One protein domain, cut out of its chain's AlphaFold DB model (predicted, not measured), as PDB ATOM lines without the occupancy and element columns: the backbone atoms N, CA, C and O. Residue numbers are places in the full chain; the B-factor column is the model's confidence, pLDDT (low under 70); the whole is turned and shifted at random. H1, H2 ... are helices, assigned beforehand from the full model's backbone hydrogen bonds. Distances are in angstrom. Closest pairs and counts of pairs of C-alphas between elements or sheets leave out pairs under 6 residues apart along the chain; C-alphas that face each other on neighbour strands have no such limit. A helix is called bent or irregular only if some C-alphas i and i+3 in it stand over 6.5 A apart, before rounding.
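Overview. This is residues 5 to 186 of the 202 residues of an uncharacterized protein of Rickenella mellea (UniProt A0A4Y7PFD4). A long, slender rod built along one very long bent helix, H3: at one end H1 and H2 pack side by side with its arm H3a as a three-helix up-and-down bundle, each helix running against the one before it. Towards the other end H7 packs along H3a and H3b, H4 and H5 gather round that end, and H6 sits near H3a as a loosely attached piece. The printed part has 182 residues with seven named helices, H1 to H7 in chain order, and no named strand; the class is all helix. It is loose, with a radius of gyration of the C-alphas of 22.1 A and spans of 77 by 30 by 27 A.

Arrangement. Begin with H1, residues 5 to 27, and H2, residues 38 to 60, a helical hairpin: they touch at Ile 15 and Thr 48, their closest C-alphas, 6.9 A apart, at a shallow tilt of 12 degrees, opposite ways. H3, residues 64 to 110, was assigned as one helix by its hydrogen bonds but is bent, with C-alphas 99 and 102 6.5 A apart; its arms H3a, residues 64 to 99, and H3b, residues 102 to 110, stand at 31 degrees. H3a touches H1, closest C-alphas Ala 11 and Ile 75 at 5.0 A. With residues 66 to 81 alone it touches H2, closest C-alphas His 58 and Lys 67 at 4.9 A. Further on, H4 is residues 115 to 120, and H5, residues 123 to 140, touches H3b with residues 129 to 133 alone, closest C-alphas Val 108 and Pro 130 at 5.7 A. H6, residues 148 to 158, is close to H3a but not clearly touching, closest C-alphas Ile 91 and Tyr 152 at 7.2 A. H7, residues 161 to 184, touches H3a with residues 161 to 171 alone, H3b with 171 to 182 alone, closest C-alphas Gly 107 and Leu 178 at 5.2 A, and H4 with 177 to 184 alone. Every O i to N i+4 pair is within hydrogen-bond range in H3a, H4 and H6; the counts are 16 of 19 in H1 and in H2, 4 of 5 in H3b, 10 of 14 in H5 and 16 of 20 in H7.

Along the chain. Find C-alpha 5 at (205.948, 294.582, 409.359), where H1 begins; it spans 31.4 A, H2 33.4 A. H3a runs 52.9 A from C-alpha 64 at (202.243, 289.498, 418.616). H5 spans 26.6 A, and H7 34.4 A to C-alpha 184 at (266.086, 312.390, 401.267), with a kink of 38 degrees near residue 177.

Size, cuts and confidence. Look to Ala 62 and Leu 115 for the C-alphas farthest apart, 77.3 A. The printed part has no cut, and no link is long. Confidence is under 70 at residues 137 to 159 and 185 to 186.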
ATOM      1  N   ALA A   5     205.281 294.522 410.659       93.50
ATOM      2  CA  ALA A   5     205.948 294.582 409.359       93.50
ATOM      3  C   ALA A   5     206.959 295.741 409.274       93.50
ATOM      4  O   ALA A   5     208.066 295.549 408.775       93.50
ATOM      5  N   GLU A   6     206.602 296.914 409.801       96.06
ATOM      6  CA  GLU A   6     207.520 298.055 409.911       96.06
ATOM      7  C   GLU A   6     208.694 297.727 410.841       96.06
ATOM      8  O   GLU A   6     209.838 297.955 410.466       96.06
ATOM      9  N   LEU A   7     208.446 297.092 411.994       95.94
ATOM     10  CA  LEU A   7     209.510 296.677 412.918       95.94
ATOM     11  C   LEU A   7     210.470 295.644 412.310       95.94
ATOM     12  O   LEU A   7     211.672 295.712 412.553       95.94
ATOM     13  N   VAL A   8     209.965 294.699 411.510       96.06
ATOM     14  CA  VAL A   8     210.804 293.744 410.764       96.06
ATOM     15  C   VAL A   8     211.692 294.487 409.773       96.06
ATOM     16  O   VAL A   8     212.891 294.216 409.688       96.06
ATOM     17  N   GLN A   9     211.120 295.430 409.023       97.00
ATOM     18  CA  GLN A   9     211.888 296.208 408.060       97.00
ATOM     19  C   GLN A   9     212.951 297.064 408.757       97.00
ATOM     20  O   GLN A   9     214.094 297.092 408.302       97.00
ATOM     21  N   ASP A  10     212.609 297.701 409.876       96.88
ATOM     22  CA  ASP A  10     213.541 298.486 410.682       96.88
ATOM     23  C   ASP A  10     214.678 297.616 411.224       96.88
ATOM     24  O   ASP A  10     215.843 297.949 411.034       96.88
ATOM     25  N   ALA A  11     214.373 296.456 411.813       97.12
ATOM     26  CA  ALA A  11     215.386 295.516 412.295       97.12
ATOM     27  C   ALA A  11     216.362 295.099 411.178       97.12
ATOM     28  O   ALA A  11     217.582 295.146 411.362       97.12
ATOM     29  N   LYS A  12     215.842 294.766 409.990       97.31
ATOM     30  CA  LYS A  12     216.661 294.424 408.815       97.31
ATOM     31  C   LYS A  12     217.511 295.593 408.334       97.31
ATOM     32  O   LYS A  12     218.674 295.393 407.982       97.31
ATOM     33  N   ASN A  13     216.955 296.801 408.327       97.62
ATOM     34  CA  ASN A  13     217.684 298.010 407.962       97.62
ATOM     35  C   ASN A  13     218.847 298.260 408.929       97.62
ATOM     36  O   ASN A  13     219.960 298.512 408.474       97.62
ATOM     37  N   GLU A  14     218.636 298.124 410.239       97.88
ATOM     38  CA  GLU A  14     219.701 298.350 411.222       97.88
ATOM     39  C   GLU A  14     220.813 297.293 411.136       97.88
ATOM     40  O   GLU A  14     221.996 297.636 411.151       97.88
ATOM     41  N   ILE A  15     220.467 296.016 410.940       97.75
ATOM     42  CA  ILE A  15     221.461 294.959 410.682       97.75
ATOM     43  C   ILE A  15     222.233 295.249 409.384       97.75
ATOM     44  O   ILE A  15     223.458 295.111 409.330       97.75
ATOM     45  N   SER A  16     221.532 295.678 408.330       97.62
ATOM     46  CA  SER A  16     222.147 296.072 407.059       97.62
ATOM     47  C   SER A  16     223.108 297.252 407.231       97.62
ATOM     48  O   SER A  16     224.205 297.236 406.669       97.62
ATOM     49  N   ASN A  17     222.756 298.239 408.058       97.19
ATOM     50  CA  ASN A  17     223.612 299.380 408.376       97.19
ATOM     51  C   ASN A  17     224.900 298.933 409.079       97.19
ATOM     52  O   ASN A  17     225.987 299.317 408.642       97.19
ATOM     53  N   VAL A  18     224.807 298.062 410.094       97.31
ATOM     54  CA  VAL A  18     225.983 297.467 410.764       97.31
ATOM     55  C   VAL A  18     226.931 296.840 409.735       97.31
ATOM     56  O   VAL A  18     228.139 297.088 409.753       97.31
ATOM     57  N   LYS A  19     226.393 296.059 408.793       96.50
ATOM     58  CA  LYS A  19     227.199 295.386 407.766       96.50
ATOM     59  C   LYS A  19     227.814 296.356 406.764       96.50
ATOM     60  O   LYS A  19     229.010 296.290 406.508       96.50
ATOM     61  N   ASN A  20     227.011 297.242 406.187       95.50
ATOM     62  CA  ASN A  20     227.407 297.999 405.000       95.50
ATOM     63  C   ASN A  20     228.105 299.323 405.324       95.50
ATOM     64  O   ASN A  20     228.982 299.741 404.570       95.50
ATOM     65  N   ILE A  21     227.742 299.977 406.429       93.81
ATOM     66  CA  ILE A  21     228.289 301.288 406.815       93.81
ATOM     67  C   ILE A  21     229.522 301.130 407.715       93.81
ATOM     68  O   ILE A  21     230.424 301.971 407.685       93.81
ATOM     69  N   TYR A  22     229.592 300.040 408.485       94.19
ATOM     70  CA  TYR A  22     230.667 299.814 409.451       94.19
ATOM     71  C   TYR A  22     231.576 298.651 409.044       94.19
ATOM     72  O   TYR A  22     232.718 298.886 408.650       94.19
ATOM     73  N   LEU A  23     231.081 297.409 409.071       94.06
ATOM     74  CA  LEU A  23     231.937 296.229 408.882       94.06
ATOM     75  C   LEU A  23     232.569 296.149 407.490       94.06
ATOM     76  O   LEU A  23     233.777 295.959 407.376       94.06
ATOM     77  N   GLY A  24     231.793 296.359 406.429       93.88
ATOM     78  CA  GLY A  24     232.283 296.318 405.052       93.88
ATOM     79  C   GLY A  24     233.445 297.291 404.805       93.88
ATOM     80  O   GLY A  24     234.494 296.870 404.301       93.88
ATOM     81  N   PRO A  25     233.321 298.580 405.173       92.12
ATOM     82  CA  PRO A  25     234.424 299.537 405.097       92.12
ATOM     83  C   PRO A  25     235.647 299.162 405.941       92.12
ATOM     84  O   PRO A  25     236.771 299.355 405.476       92.12
ATOM     85  N   MET A  26     235.455 298.596 407.139       92.69
ATOM     86  CA  MET A  26     236.561 298.114 407.979       92.69
ATOM     87  C   MET A  26     237.306 296.947 407.312       92.69
ATOM     88  O   MET A  26     238.530 296.965 407.210       92.69
ATOM     89  N   GLU A  27     236.583 295.958 406.788       89.62
ATOM     90  CA  GLU A  27     237.158 294.780 406.123       89.62
ATOM     91  C   GLU A  27     237.907 295.129 404.838       89.62
ATOM     92  O   GLU A  27     238.966 294.574 404.548       89.62
ATOM     93  N   SER A  28     237.363 296.073 404.073       88.62
ATOM     94  CA  SER A  28     237.947 296.526 402.809       88.62
ATOM     95  C   SER A  28     239.002 297.621 402.974       88.62
ATOM     96  O   SER A  28     239.475 298.144 401.969       88.62
ATOM     97  N   LYS A  29     239.374 297.971 404.217       85.50
ATOM     98  CA  LYS A  29     240.336 299.040 404.552       85.50
ATOM     99  C   LYS A  29     239.977 300.418 403.977       85.50
ATOM    100  O   LYS A  29     240.816 301.308 403.920       85.50
ATOM    101  N   LYS A  30     238.712 300.638 403.606       85.25
ATOM    102  CA  LYS A  30     238.240 301.908 403.028       85.25
ATOM    103  C   LYS A  30     238.252 303.067 404.021       85.25
ATOM    104  O   LYS A  30     238.140 304.216 403.612       85.25
ATOM    105  N   ILE A  31     238.378 302.778 405.314       88.62
ATOM    106  CA  ILE A  31     238.548 303.790 406.354       88.62
ATOM    107  C   ILE A  31     240.041 304.100 406.470       88.62
ATOM    108  O   ILE A  31     240.735 303.517 407.303       88.62
ATOM    109  N   HIS A  32     240.532 304.991 405.605       90.25
ATOM    110  CA  HIS A  32     241.895 305.538 405.661       90.25
ATOM    111  C   HIS A  32     243.006 304.484 405.765       90.25
ATOM    112  O   HIS A  32     243.983 304.698 406.481       90.25
ATOM    113  N   ASP A  33     242.857 303.320 405.127       88.88
ATOM    114  CA  ASP A  33     243.799 302.190 405.209       88.88
ATOM    115  C   ASP A  33     244.117 301.715 406.639       88.88
ATOM    116  O   ASP A  33     245.172 301.132 406.903       88.88
ATOM    117  N   ILE A  34     243.223 301.973 407.596       90.38
ATOM    118  CA  ILE A  34     243.399 301.554 408.985       90.38
ATOM    119  C   ILE A  34     243.363 300.018 409.056       90.38
ATOM    120  O   ILE A  34     242.396 299.403 408.592       90.38
ATOM    121  N   PRO A  35     244.385 299.369 409.649       88.50
ATOM    122  CA  PRO A  35     244.389 297.927 409.811       88.50
ATOM    123  C   PRO A  35     243.472 297.503 410.964       88.50
ATOM    124  O   PRO A  35     243.589 297.981 412.095       88.50
ATOM    125  N   TRP A  36     242.609 296.536 410.671       90.44
ATOM    126  CA  TRP A  36     241.764 295.852 411.645       90.44
ATOM    127  C   TRP A  36     242.267 294.428 411.834       90.44
ATOM    128  O   TRP A  36     242.535 293.722 410.859       90.44
ATOM    129  N   THR A  37     242.422 293.996 413.082       89.31
ATOM    130  CA  THR A  37     242.835 292.622 413.371       89.31
ATOM    131  C   THR A  37     241.692 291.651 413.091       89.31
ATOM    132  O   THR A  37     240.511 291.975 413.251       89.31
ATOM    133  N   SER A  38     242.041 290.417 412.726       88.19
ATOM    134  CA  SER A  38     241.053 289.354 412.515       88.19
ATOM    135  C   SER A  38     240.188 289.123 413.757       88.19
ATOM    136  O   SER A  38     238.997 288.863 413.623       88.19
ATOM    137  N   THR A  39     240.760 289.269 414.956       90.38
ATOM    138  CA  THR A  39     240.042 289.111 416.228       90.38
ATOM    139  C   THR A  39     239.019 290.223 416.459       90.38
ATOM    140  O   THR A  39     237.882 289.923 416.818       90.38
ATOM    141  N   GLU A  40     239.382 291.491 416.212       88.88
ATOM    142  CA  GLU A  40     238.453 292.632 416.311       88.88
ATOM    143  C   GLU A  40     237.262 292.444 415.358       88.88
ATOM    144  O   GLU A  40     236.106 292.507 415.778       88.88
ATOM    145  N   LEU A  41     237.536 292.139 414.085       92.00
ATOM    146  CA  LEU A  41     236.490 291.935 413.079       92.00
ATOM    147  C   LEU A  41     235.608 290.725 413.401       92.00
ATOM    148  O   LEU A  41     234.389 290.792 413.251       92.00
ATOM    149  N   HIS A  42     236.203 289.619 413.854       92.25
ATOM    150  CA  HIS A  42     235.457 288.409 414.182       92.25
ATOM    151  C   HIS A  42     234.451 288.646 415.316       92.25
ATOM    152  O   HIS A  42     233.297 288.237 415.195       92.25
ATOM    153  N   GLY A  43     234.841 289.375 416.369       93.00
ATOM    154  CA  GLY A  43     233.947 289.694 417.483       93.00
ATOM    155  C   GLY A  43     232.690 290.458 417.049       93.00
ATOM    156  O   GLY A  43     231.578 290.116 417.461       93.00
ATOM    157  N   PHE A  44     232.838 291.453 416.171       95.44
ATOM    158  CA  PHE A  44     231.692 292.205 415.654       95.44
ATOM    159  C   PHE A  44     230.843 291.399 414.659       95.44
ATOM    160  O   PHE A  44     229.613 291.499 414.678       95.44
ATOM    161  N   LYS A  45     231.469 290.551 413.834       96.00
ATOM    162  CA  LYS A  45     230.760 289.642 412.917       96.00
ATOM    163  C   LYS A  45     229.876 288.651 413.664       96.00
ATOM    164  O   LYS A  45     228.711 288.500 413.310       96.00
ATOM    165  N   GLU A  46     230.390 288.030 414.723       96.75
ATOM    166  CA  GLU A  46     229.614 287.089 415.541       96.75
ATOM    167  C   GLU A  46     228.408 287.765 416.197       96.75
ATOM    168  O   GLU A  46     227.309 287.212 416.213       96.75
ATOM    169  N   ARG A  47     228.565 288.998 416.688       96.69
ATOM    170  CA  ARG A  47     227.444 289.769 417.246       96.69
ATOM    171  C   ARG A  47     226.418 290.152 416.185       96.69
ATOM    172  O   ARG A  47     225.226 290.053 416.446       96.69
ATOM    173  N   THR A  48     226.866 290.513 414.986       96.69
ATOM    174  CA  THR A  48     225.971 290.790 413.854       96.69
ATOM    175  C   THR A  48     225.178 289.543 413.461       96.69
ATOM    176  O   THR A  48     223.969 289.615 413.291       96.69
ATOM    177  N   LYS A  49     225.827 288.374 413.420       97.12
ATOM    178  CA  LYS A  49     225.161 287.092 413.156       97.12
ATOM    179  C   LYS A  49     224.127 286.740 414.232       97.12
ATOM    180  O   LYS A  49     223.064 286.220 413.911       97.12
ATOM    181  N   LYS A  50     224.405 287.049 415.504       96.38
ATOM    182  CA  LYS A  50     223.419 286.889 416.587       96.38
ATOM    183  C   LYS A  50     222.197 287.786 416.390       96.38
ATOM    184  O   LYS A  50     221.090 287.328 416.642       96.38
ATOM    185  N   LEU A  51     222.375 289.021 415.911       96.69
ATOM    186  CA  LEU A  51     221.251 289.907 415.584       96.69
ATOM    187  C   LEU A  51     220.384 289.329 414.461       96.69
ATOM    188  O   LEU A  51     219.166 289.376 414.568       96.69
ATOM    189  N   GLU A  52     220.993 288.730 413.434       95.94
ATOM    190  CA  GLU A  52     220.260 288.043 412.358       95.94
ATOM    191  C   GLU A  52     219.445 286.860 412.885       95.94
ATOM    192  O   GLU A  52     218.265 286.736 412.585       95.94
ATOM    193  N   GLN A  53     220.044 286.035 413.746       95.38
ATOM    194  CA  GLN A  53     219.342 284.913 414.379       95.38
ATOM    195  C   GLN A  53     218.186 285.379 415.274       95.38
ATOM    196  O   GLN A  53     217.134 284.745 415.315       95.38
ATOM    197  N   MET A  54     218.373 286.484 416.002       93.94
ATOM    198  CA  MET A  54     217.314 287.090 416.809       93.94
ATOM    199  C   MET A  54     216.198 287.670 415.938       93.94
ATOM    200  O   MET A  54     215.031 287.516 416.292       93.94
ATOM    201  N   GLU A  55     216.542 288.301 414.810       94.06
ATOM    202  CA  GLU A  55     215.566 288.778 413.831       94.06
ATOM    203  C   GLU A  55     214.746 287.602 413.324       94.06
ATOM    204  O   GLU A  55     213.548 287.597 413.548       94.06
ATOM    205  N   GLU A  56     215.350 286.544 412.786       91.88
ATOM    206  CA  GLU A  56     214.626 285.351 412.317       91.88
ATOM    207  C   GLU A  56     213.749 284.709 413.411       91.88
ATOM    208  O   GLU A  56     212.632 284.251 413.142       91.88
ATOM    209  N   GLY A  57     214.217 284.742 414.664       85.31
ATOM    210  CA  GLY A  57     213.518 284.221 415.837       85.31
ATOM    211  C   GLY A  57     212.138 284.838 416.093       85.31
ATOM    212  O   GLY A  57     211.294 284.175 416.700       85.31
ATOM    213  N   HIS A  58     211.844 286.043 415.579       86.81
ATOM    214  CA  HIS A  58     210.505 286.635 415.703       86.81
ATOM    215  C   HIS A  58     209.426 285.765 415.034       86.81
ATOM    216  O   HIS A  58     208.272 285.750 415.456       86.81
ATOM    217  N   THR A  59     209.776 285.004 413.994       85.25
ATOM    218  CA  THR A  59     208.811 284.155 413.278       85.25
ATOM    219  C   THR A  59     208.303 282.989 414.130       85.25
ATOM    220  O   THR A  59     207.162 282.562 413.951       85.25
ATOM    221  N   ALA A  60     209.106 282.537 415.099       85.56
ATOM    222  CA  ALA A  60     208.801 281.427 416.000       85.56
ATOM    223  C   ALA A  60     208.043 281.845 417.275       85.56
ATOM    224  O   ALA A  60     207.595 280.981 418.029       85.56
ATOM    225  N   ALA A  61     207.890 283.148 417.535       87.25
ATOM    226  CA  ALA A  61     207.191 283.648 418.716       87.25
ATOM    227  C   ALA A  61     205.671 283.404 418.640       87.25
ATOM    228  O   ALA A  61     205.047 283.568 417.583       87.25
ATOM    229  N   ALA A  62     205.071 283.038 419.776       84.81
ATOM    230  CA  ALA A  62     203.687 282.572 419.849       84.81
ATOM    231  C   ALA A  62     202.672 283.724 419.831       84.81
ATOM    232  O   ALA A  62     201.539 283.546 419.381       84.81
ATOM    233  N   SER A  63     203.072 284.914 420.288       91.81
ATOM    234  CA  SER A  63     202.198 286.089 420.370       91.81
ATOM    235  C   SER A  63     202.752 287.309 419.630       91.81
ATOM    236  O   SER A  63     203.958 287.462 419.450       91.81
ATOM    237  N   ALA A  64     201.860 288.219 419.222       89.50
ATOM    238  CA  ALA A  64     202.243 289.498 418.616       89.50
ATOM    239  C   ALA A  64     203.133 290.338 419.550       89.50
ATOM    240  O   ALA A  64     204.123 290.908 419.107       89.50
ATOM    241  N   GLN A  65     202.836 290.332 420.851       92.38
ATOM    242  CA  GLN A  65     203.614 291.049 421.859       92.38
ATOM    243  C   GLN A  65     205.054 290.521 421.974       92.38
ATOM    244  O   GLN A  65     205.995 291.302 422.111       92.38
ATOM    245  N   GLU A  66     205.249 289.201 421.904       92.19
ATOM    246  CA  GLU A  66     206.590 288.606 421.895       92.19
ATOM    247  C   GLU A  66     207.359 288.970 420.620       92.19
ATOM    248  O   GLU A  66     208.535 289.314 420.707       92.19
ATOM    249  N   LYS A  67     206.691 288.973 419.458       93.62
ATOM    250  CA  LYS A  67     207.291 289.399 418.179       93.62
ATOM    251  C   LYS A  67     207.792 290.834 418.240       93.62
ATOM    252  O   LYS A  67     208.940 291.098 417.894       93.62
ATOM    253  N   GLU A  68     206.940 291.746 418.701       94.44
ATOM    254  CA  GLU A  68     207.283 293.161 418.851       94.44
ATOM    255  C   GLU A  68     208.472 293.346 419.792       94.44
ATOM    256  O   GLU A  68     209.415 294.064 419.460       94.44
ATOM    257  N   LYS A  69     208.474 292.649 420.935       94.19
ATOM    258  CA  LYS A  69     209.582 292.698 421.890       94.19
ATOM    259  C   LYS A  69     210.898 292.238 421.257       94.19
ATOM    260  O   LYS A  69     211.886 292.960 421.346       94.19
ATOM    261  N   THR A  70     210.909 291.082 420.591       94.88
ATOM    262  CA  THR A  70     212.112 290.558 419.927       94.88
ATOM    263  C   THR A  70     212.655 291.537 418.887       94.88
ATOM    264  O   THR A  70     213.857 291.794 418.862       94.88
ATOM    265  N   LEU A  71     211.790 292.132 418.062       96.62
ATOM    266  CA  LEU A  71     212.209 293.093 417.038       96.62
ATOM    267  C   LEU A  71     212.746 294.394 417.650       96.62
ATOM    268  O   LEU A  71     213.765 294.913 417.194       96.62
ATOM    269  N   HIS A  72     212.120 294.899 418.715       96.12
ATOM    270  CA  HIS A  72     212.638 296.050 419.453       96.12
ATOM    271  C   HIS A  72     214.013 295.779 420.069       96.12
ATOM    272  O   HIS A  72     214.886 296.648 419.996       96.12
ATOM    273  N   ASP A  73     214.231 294.583 420.618       96.19
ATOM    274  CA  ASP A  73     215.530 294.175 421.151       96.19
ATOM    275  C   ASP A  73     216.589 294.110 420.035       96.19
ATOM    276  O   ASP A  73     217.694 294.623 420.212       96.19
ATOM    277  N   VAL A  74     216.249 293.583 418.849       97.50
ATOM    278  CA  VAL A  74     217.148 293.585 417.676       97.50
ATOM    279  C   VAL A  74     217.516 295.006 417.254       97.50
ATOM    280  O   VAL A  74     218.699 295.303 417.079       97.50
ATOM    281  N   ILE A  75     216.536 295.903 417.118       97.94
ATOM    282  CA  ILE A  75     216.770 297.308 416.744       97.94
ATOM    283  C   ILE A  75     217.675 297.990 417.775       97.94
ATOM    284  O   ILE A  75     218.647 298.659 417.416       97.94
ATOM    285  N   LYS A  76     217.384 297.803 419.067       97.69
ATOM    286  CA  LYS A  76     218.167 298.377 420.164       97.69
ATOM    287  C   LYS A  76     219.611 297.877 420.141       97.69
ATOM    288  O   LYS A  76     220.530 298.692 420.111       97.69
ATOM    289  N   HIS A  77     219.816 296.563 420.102       97.56
ATOM    290  CA  HIS A  77     221.154 295.976 420.108       97.56
ATOM    291  C   HIS A  77     221.942 296.273 418.827       97.56
ATOM    292  O   HIS A  77     223.164 296.403 418.881       97.56
ATOM    293  N   SER A  78     221.264 296.451 417.688       97.88
ATOM    294  CA  SER A  78     221.902 296.927 416.455       97.88
ATOM    295  C   SER A  78     222.436 298.351 416.623       97.88
ATOM    296  O   SER A  78     223.579 298.617 416.264       97.88
ATOM    297  N   LYS A  79     221.663 299.259 417.235       96.88
ATOM    298  CA  LYS A  79     222.103 300.640 417.516       96.88
ATOM    299  C   LYS A  79     223.253 300.705 418.514       96.88
ATOM    300  O   LYS A  79     224.192 301.470 418.306       96.88
ATOM    301  N   GLU A  80     223.205 299.887 419.561       96.12
ATOM    302  CA  GLU A  80     224.310 299.741 420.517       96.12
ATOM    303  C   GLU A  80     225.583 299.267 419.802       96.12
ATOM    304  O   GLU A  80     226.632 299.897 419.926       96.12
ATOM    305  N   LEU A  81     225.475 298.231 418.963       96.56
ATOM    306  CA  LEU A  81     226.595 297.718 418.174       96.56
ATOM    307  C   LEU A  81     227.145 298.759 417.184       96.56
ATOM    308  O   LEU A  81     228.362 298.886 417.059       96.56
ATOM    309  N   MET A  82     226.287 299.524 416.505       95.50
ATOM    310  CA  MET A  82     226.730 300.621 415.634       95.50
ATOM    311  C   MET A  82     227.478 301.701 416.415       95.50
ATOM    312  O   MET A  82     228.509 302.171 415.941       95.50
ATOM    313  N   SER A  83     227.011 302.070 417.613       92.31
ATOM    314  CA  SER A  83     227.725 303.032 418.462       92.31
ATOM    315  C   SER A  83     229.102 302.513 418.871       92.31
ATOM    316  O   SER A  83     230.059 303.279 418.874       92.31
ATOM    317  N   GLU A  84     229.220 301.231 419.213       92.69
ATOM    318  CA  GLU A  84     230.512 300.630 419.557       92.69
ATOM    319  C   GLU A  84     231.467 300.565 418.357       92.69
ATOM    320  O   GLU A  84     232.665 300.810 418.500       92.69
ATOM    321  N   LEU A  85     230.945 300.250 417.169       93.50
ATOM    322  CA  LEU A  85     231.718 300.249 415.926       93.50
ATOM    323  C   LEU A  85     232.195 301.657 415.564       93.50
ATOM    324  O   LEU A  85     233.355 301.825 415.188       93.50
ATOM    325  N   ASP A  86     231.332 302.665 415.697       91.19
ATOM    326  CA  ASP A  86     231.704 304.062 415.469       91.19
ATOM    327  C   ASP A  86     232.793 304.511 416.446       91.19
ATOM    328  O   ASP A  86     233.776 305.133 416.034       91.19
ATOM    329  N   ASP A  87     232.677 304.101 417.714       87.44
ATOM    330  CA  ASP A  87     233.686 304.383 418.728       87.44
ATOM    331  C   ASP A  87     235.037 303.744 418.370       87.44
ATOM    332  O   ASP A  87     236.075 304.412 418.383       87.44
ATOM    333  N   ALA A  88     235.039 302.468 417.975       90.38
ATOM    334  CA  ALA A  88     236.252 301.773 417.554       90.38
ATOM    335  C   ALA A  88     236.916 302.441 416.334       90.38
ATOM    336  O   ALA A  88     238.144 302.568 416.287       90.38
ATOM    337  N   ILE A  89     236.118 302.885 415.357       91.06
ATOM    338  CA  ILE A  89     236.594 303.597 414.162       91.06
ATOM    339  C   ILE A  89     237.240 304.924 414.555       91.06
ATOM    340  O   ILE A  89     238.392 305.170 414.191       91.06
ATOM    341  N   CYS A  90     236.548 305.742 415.350       87.62
ATOM    342  CA  CYS A  90     237.058 307.036 415.794       87.62
ATOM    343  C   CYS A  90     238.372 306.899 416.572       87.62
ATOM    344  O   CYS A  90     239.302 307.668 416.334       87.62
ATOM    345  N   ILE A  91     238.493 305.890 417.445       85.75
ATOM    346  CA  ILE A  91     239.731 305.616 418.193       85.75
ATOM    347  C   ILE A  91     240.905 305.361 417.243       85.75
ATOM    348  O   ILE A  91     241.975 305.948 417.403       85.75
ATOM    349  N   LYS A  92     240.724 304.503 416.234       89.50
ATOM    350  CA  LYS A  92     241.803 304.182 415.288       89.50
ATOM    351  C   LYS A  92     242.143 305.369 414.385       89.50
ATOM    352  O   LYS A  92     243.313 305.575 414.071       89.50
ATOM    353  N   MET A  93     241.144 306.157 413.986       89.94
ATOM    354  CA  MET A  93     241.358 307.382 413.213       89.94
ATOM    355  C   MET A  93     242.159 308.409 414.008       89.94
ATOM    356  O   MET A  93     243.123 308.959 413.484       89.94
ATOM    357  N   ALA A  94     241.809 308.620 415.278       85.12
ATOM    358  CA  ALA A  94     242.538 309.521 416.158       85.12
ATOM    359  C   ALA A  94     243.992 309.068 416.349       85.12
ATOM    360  O   ALA A  94     244.898 309.873 416.162       85.12
ATOM    361  N   ALA A  95     244.232 307.774 416.583       85.81
ATOM    362  CA  ALA A  95     245.590 307.232 416.667       85.81
ATOM    363  C   ALA A  95     246.397 307.456 415.371       85.81
ATOM    364  O   ALA A  95     247.585 307.770 415.414       85.81
ATOM    365  N   LYS A  96     245.757 307.337 414.200       90.25
ATOM    366  CA  LYS A  96     246.405 307.634 412.914       90.25
ATOM    367  C   LYS A  96     246.708 309.127 412.749       90.25
ATOM    368  O   LYS A  96     247.755 309.475 412.213       90.25
ATOM    369  N   ILE A  97     245.822 310.010 413.210       88.19
ATOM    370  CA  ILE A  97     246.055 311.462 413.226       88.19
ATOM    371  C   ILE A  97     247.241 311.802 414.136       88.19
ATOM    372  O   ILE A  97     248.130 312.541 413.715       88.19
ATOM    373  N   GLU A  98     247.282 311.237 415.347       85.19
ATOM    374  CA  GLU A  98     248.380 311.418 416.307       85.19
ATOM    375  C   GLU A  98     249.736 310.985 415.736       85.19
ATOM    376  O   GLU A  98     250.749 311.620 416.015       85.19
ATOM    377  N   ASP A  99     249.759 309.947 414.897       88.88
ATOM    378  CA  ASP A  99     250.962 309.503 414.187       88.88
ATOM    379  C   ASP A  99     251.336 310.423 413.006       88.88
ATOM    380  O   ASP A  99     252.516 310.700 412.778       88.88
ATOM    381  N   LEU A 100     250.353 310.917 412.245       90.75
ATOM    382  CA  LEU A 100     250.593 311.694 411.023       90.75
ATOM    383  C   LEU A 100     250.956 313.160 411.273       90.75
ATOM    384  O   LEU A 100     251.769 313.703 410.522       90.75
ATOM    385  N   ILE A 101     250.369 313.811 412.281       88.88
ATOM    386  CA  ILE A 101     250.640 315.226 412.589       88.88
ATOM    387  C   ILE A 101     252.144 315.494 412.774       88.88
ATOM    388  O   ILE A 101     252.681 316.272 411.982       88.88
ATOM    389  N   PRO A 102     252.865 314.834 413.704       88.38
ATOM    390  CA  PRO A 102     254.278 315.138 413.942       88.38
ATOM    391  C   PRO A 102     255.160 314.840 412.723       88.38
ATOM    392  O   PRO A 102     256.155 315.524 412.470       88.38
ATOM    393  N   LYS A 103     254.786 313.843 411.912       91.25
ATOM    394  CA  LYS A 103     255.463 313.537 410.646       91.25
ATOM    395  C   LYS A 103     255.299 314.678 409.642       91.25
ATOM    396  O   LYS A 103     256.285 315.149 409.071       91.25
ATOM    397  N   CYS A 104     254.073 315.170 409.473       92.06
ATOM    398  CA  CYS A 104     253.781 316.310 408.611       92.06
ATOM    399  C   CYS A 104     254.472 317.590 409.101       92.06
ATOM    400  O   CYS A 104     255.046 318.305 408.285       92.06
ATOM    401  N   GLU A 105     254.485 317.860 410.409       90.25
ATOM    402  CA  GLU A 105     255.213 318.994 410.997       90.25
ATOM    403  C   GLU A 105     256.711 318.937 410.679       90.25
ATOM    404  O   GLU A 105     257.286 319.914 410.195       90.25
ATOM    405  N   SER A 106     257.330 317.771 410.879       88.50
ATOM    406  CA  SER A 106     258.740 317.535 410.557       88.50
ATOM    407  C   SER A 106     259.032 317.748 409.067       88.50
ATOM    408  O   SER A 106     259.995 318.425 408.704       88.50
ATOM    409  N   GLY A 107     258.168 317.235 408.184       90.19
ATOM    410  CA  GLY A 107     258.283 317.446 406.740       90.19
ATOM    411  C   GLY A 107     258.130 318.913 406.336       90.19
ATOM    412  O   GLY A 107     258.917 319.429 405.542       90.19
ATOM    413  N   VAL A 108     257.158 319.615 406.917       90.75
ATOM    414  CA  VAL A 108     256.915 321.045 406.683       90.75
ATOM    415  C   VAL A 108     258.107 321.895 407.116       90.75
ATOM    416  O   VAL A 108     258.505 322.801 406.380       90.75
ATOM    417  N   ALA A 109     258.716 321.593 408.266       88.38
ATOM    418  CA  ALA A 109     259.876 322.322 408.779       88.38
ATOM    419  C   ALA A 109     261.087 322.275 407.826       88.38
ATOM    420  O   ALA A 109     261.908 323.193 407.815       88.38
ATOM    421  N   LYS A 110     261.174 321.240 406.981       85.69
ATOM    422  CA  LYS A 110     262.232 321.068 405.975       85.69
ATOM    423  C   LYS A 110     261.996 321.871 404.688       85.69
ATOM    424  O   LYS A 110     262.940 322.134 403.943       85.69
ATOM    425  N   ILE A 111     260.772 322.339 404.425       86.38
ATOM    426  CA  ILE A 111     260.419 323.039 403.175       86.38
ATOM    427  C   ILE A 111     261.260 324.304 402.905       86.38
ATOM    428  O   ILE A 111     261.732 324.451 401.772       86.38
ATOM    429  N   PRO A 112     261.463 325.236 403.864       79.69
ATOM    430  CA  PRO A 112     262.143 326.505 403.580       79.69
ATOM    431  C   PRO A 112     263.605 326.336 403.145       79.69
ATOM    432  O   PRO A 112     264.099 327.109 402.319       79.69
ATOM    433  N   ASN A 113     264.274 325.305 403.668       70.50
ATOM    434  CA  ASN A 113     265.722 325.119 403.553       70.50
ATOM    435  C   ASN A 113     266.116 323.932 402.652       70.50
ATOM    436  O   ASN A 113     267.271 323.833 402.242       70.50
ATOM    437  N   GLY A 114     265.170 323.053 402.307       73.50
ATOM    438  CA  GLY A 114     265.430 321.814 401.581       73.50
ATOM    439  C   GLY A 114     265.512 321.981 400.063       73.50
ATOM    440  O   GLY A 114     264.526 322.293 399.385       73.50
ATOM    441  N   LEU A 115     266.677 321.679 399.479       79.50
ATOM    442  CA  LEU A 115     266.820 321.533 398.023       79.50
ATOM    443  C   LEU A 115     265.900 320.418 397.488       79.50
ATOM    444  O   LEU A 115     265.350 320.535 396.393       79.50
ATOM    445  N   HIS A 116     265.693 319.368 398.288       81.81
ATOM    446  CA  HIS A 116     264.781 318.267 397.985       81.81
ATOM    447  C   HIS A 116     263.321 318.722 397.972       81.81
ATOM    448  O   HIS A 116     262.615 318.431 397.010       81.81
ATOM    449  N   ALA A 117     262.892 319.543 398.936       82.56
ATOM    450  CA  ALA A 117     261.552 320.129 398.936       82.56
ATOM    451  C   ALA A 117     261.276 320.962 397.669       82.56
ATOM    452  O   ALA A 117     260.184 320.903 397.104       82.56
ATOM    453  N   ARG A 118     262.271 321.705 397.158       82.62
ATOM    454  CA  ARG A 118     262.126 322.465 395.900       82.62
ATOM    455  C   ARG A 118     261.976 321.583 394.659       82.62
ATOM    456  O   ARG A 118     261.340 322.012 393.697       82.62
ATOM    457  N   ARG A 119     262.577 320.393 394.672       84.25
ATOM    458  CA  ARG A 119     262.546 319.434 393.556       84.25
ATOM    459  C   ARG A 119     261.305 318.547 393.577       84.25
ATOM    460  O   ARG A 119     260.792 318.226 392.515       84.25
ATOM    461  N   LEU A 120     260.855 318.151 394.766       86.44
ATOM    462  CA  LEU A 120     259.829 317.122 394.950       86.44
ATOM    463  C   LEU A 120     258.425 317.696 395.172       86.44
ATOM    464  O   LEU A 120     257.447 317.041 394.831       86.44
ATOM    465  N   LEU A 121     258.308 318.917 395.702       89.31
ATOM    466  CA  LEU A 121     257.014 319.559 395.954       89.31
ATOM    467  C   LEU A 121     256.701 320.622 394.900       89.31
ATOM    468  O   LEU A 121     257.585 321.359 394.466       89.31
ATOM    469  N   GLY A 122     255.426 320.783 394.555       89.38
ATOM    470  CA  GLY A 122     254.942 321.906 393.753       89.38
ATOM    471  C   GLY A 122     255.011 323.245 394.501       89.38
ATOM    472  O   GLY A 122     255.045 323.297 395.731       89.38
ATOM    473  N   ALA A 123     254.986 324.363 393.766       87.94
ATOM    474  CA  ALA A 123     255.023 325.704 394.364       87.94
ATOM    475  C   ALA A 123     253.866 325.952 395.351       87.94
ATOM    476  O   ALA A 123     254.097 326.503 396.426       87.94
ATOM    477  N   ASN A 124     252.658 325.481 395.017       89.69
ATOM    478  CA  ASN A 124     251.485 325.594 395.887       89.69
ATOM    479  C   ASN A 124     251.658 324.773 397.170       89.69
ATOM    480  O   ASN A 124     251.491 325.309 398.253       89.69
ATOM    481  N   GLN A 125     252.115 323.519 397.077       90.00
ATOM    482  CA  GLN A 125     252.350 322.666 398.252       90.00
ATOM    483  C   GLN A 125     253.343 323.297 399.236       90.00
ATOM    484  O   GLN A 125     253.079 323.351 400.433       90.00
ATOM    485  N   ARG A 126     254.451 323.860 398.733       88.94
ATOM    486  CA  ARG A 126     255.452 324.538 399.576       88.94
ATOM    487  C   ARG A 126     254.900 325.756 400.318       88.94
ATOM    488  O   ARG A 126     255.388 326.081 401.394       88.94
ATOM    489  N   LYS A 127     253.908 326.438 399.741       88.75
ATOM    490  CA  LYS A 127     253.236 327.592 400.351       88.75
ATOM    491  C   LYS A 127     252.102 327.167 401.285       88.75
ATOM    492  O   LYS A 127     251.914 327.766 402.341       88.75
ATOM    493  N   ASP A 128     251.341 326.152 400.899       90.38
ATOM    494  CA  ASP A 128     250.074 325.812 401.534       90.38
ATOM    495  C   ASP A 128     250.256 324.847 402.704       90.38
ATOM    496  O   ASP A 128     249.593 325.022 403.724       90.38
ATOM    497  N   PHE A 129     251.171 323.875 402.614       92.25
ATOM    498  CA  PHE A 129     251.385 322.890 403.681       92.25
ATOM    499  C   PHE A 129     251.753 323.519 405.033       92.25
ATOM    500  O   PHE A 129     251.105 323.152 406.013       92.25
ATOM    501  N   PRO A 130     252.666 324.513 405.130       89.69
ATOM    502  CA  PRO A 130     252.933 325.178 406.405       89.69
ATOM    503  C   PRO A 130     251.691 325.837 407.017       89.69
ATOM    504  O   PRO A 130     251.433 325.712 408.212       89.69
ATOM    505  N   ASN A 131     250.879 326.492 406.182       88.69
ATOM    506  CA  ASN A 131     249.650 327.151 406.622       88.69
ATOM    507  C   ASN A 131     248.560 326.149 407.030       88.69
ATOM    508  O   ASN A 131     247.757 326.442 407.914       88.69
ATOM    509  N   GLN A 132     248.494 324.991 406.371       87.88
ATOM    510  CA  GLN A 132     247.555 323.925 406.714       87.88
ATOM    511  C   GLN A 132     247.952 323.246 408.027       87.88
ATOM    512  O   GLN A 132     247.102 323.134 408.907       87.88
ATOM    513  N   ILE A 133     249.231 322.887 408.197       85.94
ATOM    514  CA  ILE A 133     249.726 322.290 409.444       85.94
ATOM    515  C   ILE A 133     249.486 323.220 410.630       85.94
ATOM    516  O   ILE A 133     248.913 322.782 411.621       85.94
ATOM    517  N   ALA A 134     249.799 324.513 410.513       82.94
ATOM    518  CA  ALA A 134     249.596 325.463 411.609       82.94
ATOM    519  C   ALA A 134     248.127 325.536 412.072       82.94
ATOM    520  O   ALA A 134     247.856 325.725 413.254       82.94
ATOM    521  N   LYS A 135     247.165 325.335 411.160       81.06
ATOM    522  CA  LYS A 135     245.733 325.257 411.498       81.06
ATOM    523  C   LYS A 135     245.360 323.948 412.200       81.06
ATOM    524  O   LYS A 135     244.397 323.940 412.960       81.06
ATOM    525  N   PHE A 136     246.091 322.862 411.952       77.00
ATOM    526  CA  PHE A 136     245.878 321.567 412.605       77.00
ATOM    527  C   PHE A 136     246.565 321.472 413.970       77.00
ATOM    528  O   PHE A 136     246.040 320.807 414.850       77.00
ATOM    529  N   VAL A 137     247.677 322.170 414.207       62.75
ATOM    530  CA  VAL A 137     248.332 322.189 415.533       62.75
ATOM    531  C   VAL A 137     247.426 322.811 416.600       62.75
ATOM    532  O   VAL A 137     247.330 322.301 417.710       62.75
ATOM    533  N   VAL A 138     246.621 323.814 416.231       58.62
ATOM    534  CA  VAL A 138     245.551 324.352 417.100       58.62
ATOM    535  C   VAL A 138     244.525 323.270 417.487       58.62
ATOM    536  O   VAL A 138     243.924 323.325 418.556       58.62
ATOM    537  N   PHE A 139     244.333 322.263 416.631       58.16
ATOM    538  CA  PHE A 139     243.507 321.088 416.913       58.16
ATOM    539  C   PHE A 139     244.227 320.112 417.859       58.16
ATOM    540  O   PHE A 139     243.590 319.533 418.732       58.16
ATOM    541  N   GLN A 140     245.550 319.965 417.751       58.41
ATOM    542  CA  GLN A 140     246.365 319.113 418.624       58.41
ATOM    543  C   GLN A 140     246.433 319.631 420.070       58.41
ATOM    544  O   GLN A 140     246.321 318.836 421.001       58.41
ATOM    545  N   ASP A 141     246.511 320.947 420.285       56.28
ATOM    546  CA  ASP A 141     246.473 321.538 421.635       56.28
ATOM    547  C   ASP A 141     245.158 321.228 422.382       56.28
ATOM    548  O   ASP A 141     245.117 321.194 423.614       56.28
ATOM    549  N   LEU A 142     244.079 320.923 421.649       53.12
ATOM    550  CA  LEU A 142     242.808 320.446 422.207       53.12
ATOM    551  C   LEU A 142     242.798 318.933 422.496       53.12
ATOM    552  O   LEU A 142     241.957 318.474 423.272       53.12
ATOM    553  N   LEU A 143     243.715 318.176 421.888       51.75
ATOM    554  CA  LEU A 143     243.821 316.714 421.931       51.75
ATOM    555  C   LEU A 143     244.822 316.203 422.987       51.75
ATOM    556  O   LEU A 143     244.650 315.106 423.506       51.75
ATOM    557  N   VAL A 144     245.837 316.985 423.367       51.53
ATOM    558  CA  VAL A 144     246.979 316.522 424.196       51.53
ATOM    559  C   VAL A 144     246.670 316.370 425.704       51.53
ATOM    560  O   VAL A 144     247.512 315.915 426.480       51.53
ATOM    561  N   VAL A 145     245.451 316.658 426.174       46.03
ATOM    562  CA  VAL A 145     245.126 316.602 427.612       46.03
ATOM    563  C   VAL A 145     244.365 315.317 427.994       46.03
ATOM    564  O   VAL A 145     243.138 315.277 427.956       46.03
ATOM    565  N   ASN A 146     245.118 314.331 428.506       42.88
ATOM    566  CA  ASN A 146     244.727 313.097 429.227       42.88
ATOM    567  C   ASN A 146     244.604 311.797 428.414       42.88
ATOM    568  O   ASN A 146     243.905 311.757 427.421       42.88
ATOM    569  N   SER A 147     245.183 310.715 428.968       52.56
ATOM    570  CA  SER A 147     244.827 309.281 428.837       52.56
ATOM    571  C   SER A 147     243.765 308.919 427.782       52.56
ATOM    572  O   SER A 147     242.638 309.398 427.881       52.56
ATOM    573  N   TYR A 148     244.077 307.967 426.885       49.62
ATOM    574  CA  TYR A 148     243.230 307.434 425.794       49.62
ATOM    575  C   TYR A 148     241.718 307.338 426.090       49.62
ATOM    576  O   TYR A 148     240.897 307.559 425.204       49.62
ATOM    577  N   LYS A 149     241.325 307.040 427.336       45.19
ATOM    578  CA  LYS A 149     239.916 306.954 427.749       45.19
ATOM    579  C   LYS A 149     239.254 308.323 428.009       45.19
ATOM    580  O   LYS A 149     238.118 308.527 427.604       45.19
ATOM    581  N   LYS A 150     239.964 309.273 428.631       50.28
ATOM    582  CA  LYS A 150     239.505 310.669 428.821       50.28
ATOM    583  C   LYS A 150     239.615 311.489 427.536       50.28
ATOM    584  O   LYS A 150     238.752 312.319 427.272       50.28
ATOM    585  N   PHE A 151     240.643 311.212 426.736       49.97
ATOM    586  CA  PHE A 151     240.798 311.687 425.364       49.97
ATOM    587  C   PHE A 151     239.550 311.396 424.525       49.97
ATOM    588  O   PHE A 151     238.989 312.297 423.908       49.97
ATOM    589  N   TYR A 152     239.061 310.152 424.580       51.38
ATOM    590  CA  TYR A 152     237.890 309.726 423.823       51.38
ATOM    591  C   TYR A 152     236.575 310.329 424.339       51.38
ATOM    592  O   TYR A 152     235.771 310.806 423.544       51.38
ATOM    593  N   GLU A 153     236.361 310.389 425.658       52.75
ATOM    594  CA  GLU A 153     235.186 311.072 426.225       52.75
ATOM    595  C   GLU A 153     235.170 312.578 425.893       52.75
ATOM    596  O   GLU A 153     234.111 313.142 425.617       52.75
ATOM    597  N   GLY A 154     236.345 313.218 425.827       52.22
ATOM    598  CA  GLY A 154     236.505 314.595 425.354       52.22
ATOM    599  C   GLY A 154     236.253 314.757 423.850       52.22
ATOM    600  O   GLY A 154     235.551 315.687 423.450       52.22
ATOM    601  N   LEU A 155     236.753 313.836 423.020       50.22
ATOM    602  CA  LEU A 155     236.522 313.792 421.570       50.22
ATOM    603  C   LEU A 155     235.048 313.579 421.226       50.22
ATOM    604  O   LEU A 155     234.508 314.346 420.437       50.22
ATOM    605  N   LYS A 156     234.365 312.632 421.882       50.91
ATOM    606  CA  LYS A 156     232.927 312.364 421.696       50.91
ATOM    607  C   LYS A 156     232.061 313.599 421.980       50.91
ATOM    608  O   LYS A 156     230.977 313.735 421.424       50.91
ATOM    609  N   SER A 157     232.555 314.520 422.816       53.28
ATOM    610  CA  SER A 157     231.895 315.796 423.126       53.28
ATOM    611  C   SER A 157     232.243 316.955 422.178       53.28
ATOM    612  O   SER A 157     231.540 317.964 422.196       53.28
ATOM    613  N   LYS A 158     233.309 316.848 421.364       56.56
ATOM    614  CA  LYS A 158     233.848 317.975 420.571       56.56
ATOM    615  C   LYS A 158     234.008 317.719 419.072       56.56
ATOM    616  O   LYS A 158     233.944 318.684 418.314       56.56
ATOM    617  N   HIS A 159     234.207 316.476 418.637       63.38
ATOM    618  CA  HIS A 159     234.507 316.145 417.244       63.38
ATOM    619  C   HIS A 159     233.763 314.893 416.786       63.38
ATOM    620  O   HIS A 159     233.785 313.849 417.434       63.38
ATOM    621  N   SER A 160     233.105 315.012 415.640       79.62
ATOM    622  CA  SER A 160     232.405 313.913 414.985       79.62
ATOM    623  C   SER A 160     233.375 313.043 414.179       79.62
ATOM    624  O   SER A 160     234.433 313.510 413.752       79.62
ATOM    625  N   ARG A 161     232.983 311.800 413.868       84.62
ATOM    626  CA  ARG A 161     233.697 310.943 412.901       84.62
ATOM    627  C   ARG A 161     234.025 311.681 411.598       84.62
ATOM    628  O   ARG A 161     235.127 311.560 411.078       84.62
ATOM    629  N   LYS A 162     233.095 312.517 411.124       86.56
ATOM    630  CA  LYS A 162     233.254 313.343 409.920       86.56
ATOM    631  C   LYS A 162     234.389 314.366 410.042       86.56
ATOM    632  O   LYS A 162     235.058 314.651 409.049       86.56
ATOM    633  N   ASP A 163     234.609 314.922 411.230       84.25
ATOM    634  CA  ASP A 163     235.706 315.867 411.468       84.25
ATOM    635  C   ASP A 163     237.059 315.150 411.412       84.25
ATOM    636  O   ASP A 163     237.993 315.650 410.785       84.25
ATOM    637  N   LEU A 164     237.140 313.948 411.998       87.12
ATOM    638  CA  LEU A 164     238.330 313.098 411.918       87.12
ATOM    639  C   LEU A 164     238.598 312.642 410.474       87.12
ATOM    640  O   LEU A 164     239.745 312.683 410.032       87.12
ATOM    641  N   ASP A 165     237.555 312.270 409.724       89.56
ATOM    642  CA  ASP A 165     237.656 311.889 408.307       89.56
ATOM    643  C   ASP A 165     238.227 313.048 407.480       89.56
ATOM    644  O   ASP A 165     239.234 312.893 406.795       89.56
ATOM    645  N   SER A 166     237.650 314.245 407.629       89.81
ATOM    646  CA  SER A 166     238.089 315.471 406.943       89.81
ATOM    647  C   SER A 166     239.530 315.870 407.274       89.81
ATOM    648  O   SER A 166     240.205 316.522 406.468       89.81
ATOM    649  N   LEU A 167     240.009 315.528 408.473       88.81
ATOM    650  CA  LEU A 167     241.392 315.768 408.867       88.81
ATOM    651  C   LEU A 167     242.336 314.746 408.222       88.81
ATOM    652  O   LEU A 167     243.358 315.138 407.655       88.81
ATOM    653  N   LEU A 168     241.980 313.461 408.239       92.06
ATOM    654  CA  LEU A 168     242.758 312.408 407.584       92.06
ATOM    655  C   LEU A 168     242.826 312.588 406.061       92.06
ATOM    656  O   LEU A 168     243.914 312.445 405.501       92.06
ATOM    657  N   ASP A 169     241.741 313.034 405.422       92.75
ATOM    658  CA  ASP A 169     241.693 313.385 403.992       92.75
ATOM    659  C   ASP A 169     242.724 314.455 403.597       92.75
ATOM    660  O   ASP A 169     243.095 314.571 402.431       92.75
ATOM    661  N   LYS A 170     243.202 315.255 404.559       91.62
ATOM    662  CA  LYS A 170     244.237 316.279 404.343       91.62
ATOM    663  C   LYS A 170     245.615 315.791 404.770       91.62
ATOM    664  O   LYS A 170     246.584 316.009 404.048       91.62
ATOM    665  N   LEU A 171     245.712 315.133 405.928       92.31
ATOM    666  CA  LEU A 171     246.987 314.682 406.490       92.31
ATOM    667  C   LEU A 171     247.621 313.551 405.679       92.31
ATOM    668  O   LEU A 171     248.825 313.581 405.451       92.31
ATOM    669  N   ILE A 172     246.837 312.579 405.208       94.75
ATOM    670  CA  ILE A 172     247.354 311.438 404.438       94.75
ATOM    671  C   ILE A 172     248.039 311.888 403.139       94.75
ATOM    672  O   ILE A 172     249.215 311.560 402.957       94.75
ATOM    673  N   PRO A 173     247.390 312.659 402.240       94.50
ATOM    674  CA  PRO A 173     248.054 313.108 401.018       94.50
ATOM    675  C   PRO A 173     249.185 314.105 401.294       94.50
ATOM    676  O   PRO A 173     250.158 314.144 400.541       94.50
ATOM    677  N   MET A 174     249.090 314.898 402.367       94.69
ATOM    678  CA  MET A 174     250.185 315.775 402.782       94.69
ATOM    679  C   MET A 174     251.419 314.962 403.181       94.69
ATOM    680  O   MET A 174     252.508 315.246 402.684       94.69
ATOM    681  N   TRP A 175     251.257 313.935 404.021       95.56
ATOM    682  CA  TRP A 175     252.363 313.063 404.408       95.56
ATOM    683  C   TRP A 175     252.950 312.334 403.205       95.56
ATOM    684  O   TRP A 175     254.158 312.382 403.020       95.56
ATOM    685  N   ALA A 176     252.116 311.766 402.329       94.81
ATOM    686  CA  ALA A 176     252.587 311.085 401.121       94.81
ATOM    687  C   ALA A 176     253.468 311.983 400.226       94.81
ATOM    688  O   ALA A 176     254.390 311.505 399.570       94.81
ATOM    689  N   ALA A 177     253.215 313.297 400.206       93.62
ATOM    690  CA  ALA A 177     254.049 314.255 399.483       93.62
ATOM    691  C   ALA A 177     255.329 314.651 400.247       93.62
ATOM    692  O   ALA A 177     256.357 314.929 399.628       93.62
ATOM    693  N   LEU A 178     255.273 314.715 401.580       92.75
ATOM    694  CA  LEU A 178     256.383 315.135 402.441       92.75
ATOM    695  C   LEU A 178     257.365 314.009 402.771       92.75
ATOM    696  O   LEU A 178     258.545 314.284 402.980       92.75
ATOM    697  N   GLU A 179     256.906 312.764 402.809       93.88
ATOM    698  CA  GLU A 179     257.694 311.589 403.178       93.88
ATOM    699  C   GLU A 179     259.005 311.485 402.373       93.88
ATOM    700  O   GLU A 179     260.067 311.465 403.004       93.88
ATOM    701  N   PRO A 180     259.013 311.612 401.028       90.19
ATOM    702  CA  PRO A 180     260.257 311.583 400.255       90.19
ATOM    703  C   PRO A 180     261.223 312.730 400.588       90.19
ATOM    704  O   PRO A 180     262.439 312.586 400.461       90.19
ATOM    705  N   VAL A 181     260.704 313.890 401.009       87.19
ATOM    706  CA  VAL A 181     261.530 315.032 401.440       87.19
ATOM    707  C   VAL A 181     262.202 314.716 402.774       87.19
ATOM    708  O   VAL A 181     263.381 315.020 402.965       87.19
ATOM    709  N   VAL A 182     261.472 314.084 403.697       87.06
ATOM    710  CA  VAL A 182     262.011 313.691 405.002       87.06
ATOM    711  C   VAL A 182     263.082 312.615 404.845       87.06
ATOM    712  O   VAL A 182     264.134 312.730 405.481       87.06
ATOM    713  N   GLU A 183     262.842 311.618 403.993       87.25
ATOM    714  CA  GLU A 183     263.775 310.523 403.717       87.25
ATOM    715  C   GLU A 183     265.048 311.005 403.018       87.25
ATOM    716  O   GLU A 183     266.144 310.655 403.449       87.25
ATOM    717  N   ALA A 184     264.932 311.874 402.008       81.25
ATOM    718  CA  ALA A 184     266.086 312.390 401.267       81.25
ATOM    719  C   ALA A 184     267.053 313.221 402.129       81.25
ATOM    720  O   ALA A 184     268.235 313.335 401.811       81.25
ATOM    721  N   GLU A 185     266.557 313.811 403.215       68.56
ATOM    722  CA  GLU A 185     267.358 314.588 404.166       68.56
ATOM    723  C   GLU A 185     267.771 313.783 405.407       68.56
ATOM    724  O   GLU A 185     268.440 314.313 406.295       68.56
ATOM    725  N   SER A 186     267.376 312.512 405.495       66.44
ATOM    726  CA  SER A 186     267.878 311.613 406.530       66.44
ATOM    727  C   SER A 186     269.286 311.153 406.132       66.44
ATOM    728  O   SER A 186     269.471 310.679 405.012       66.44
TER     729      SER A 186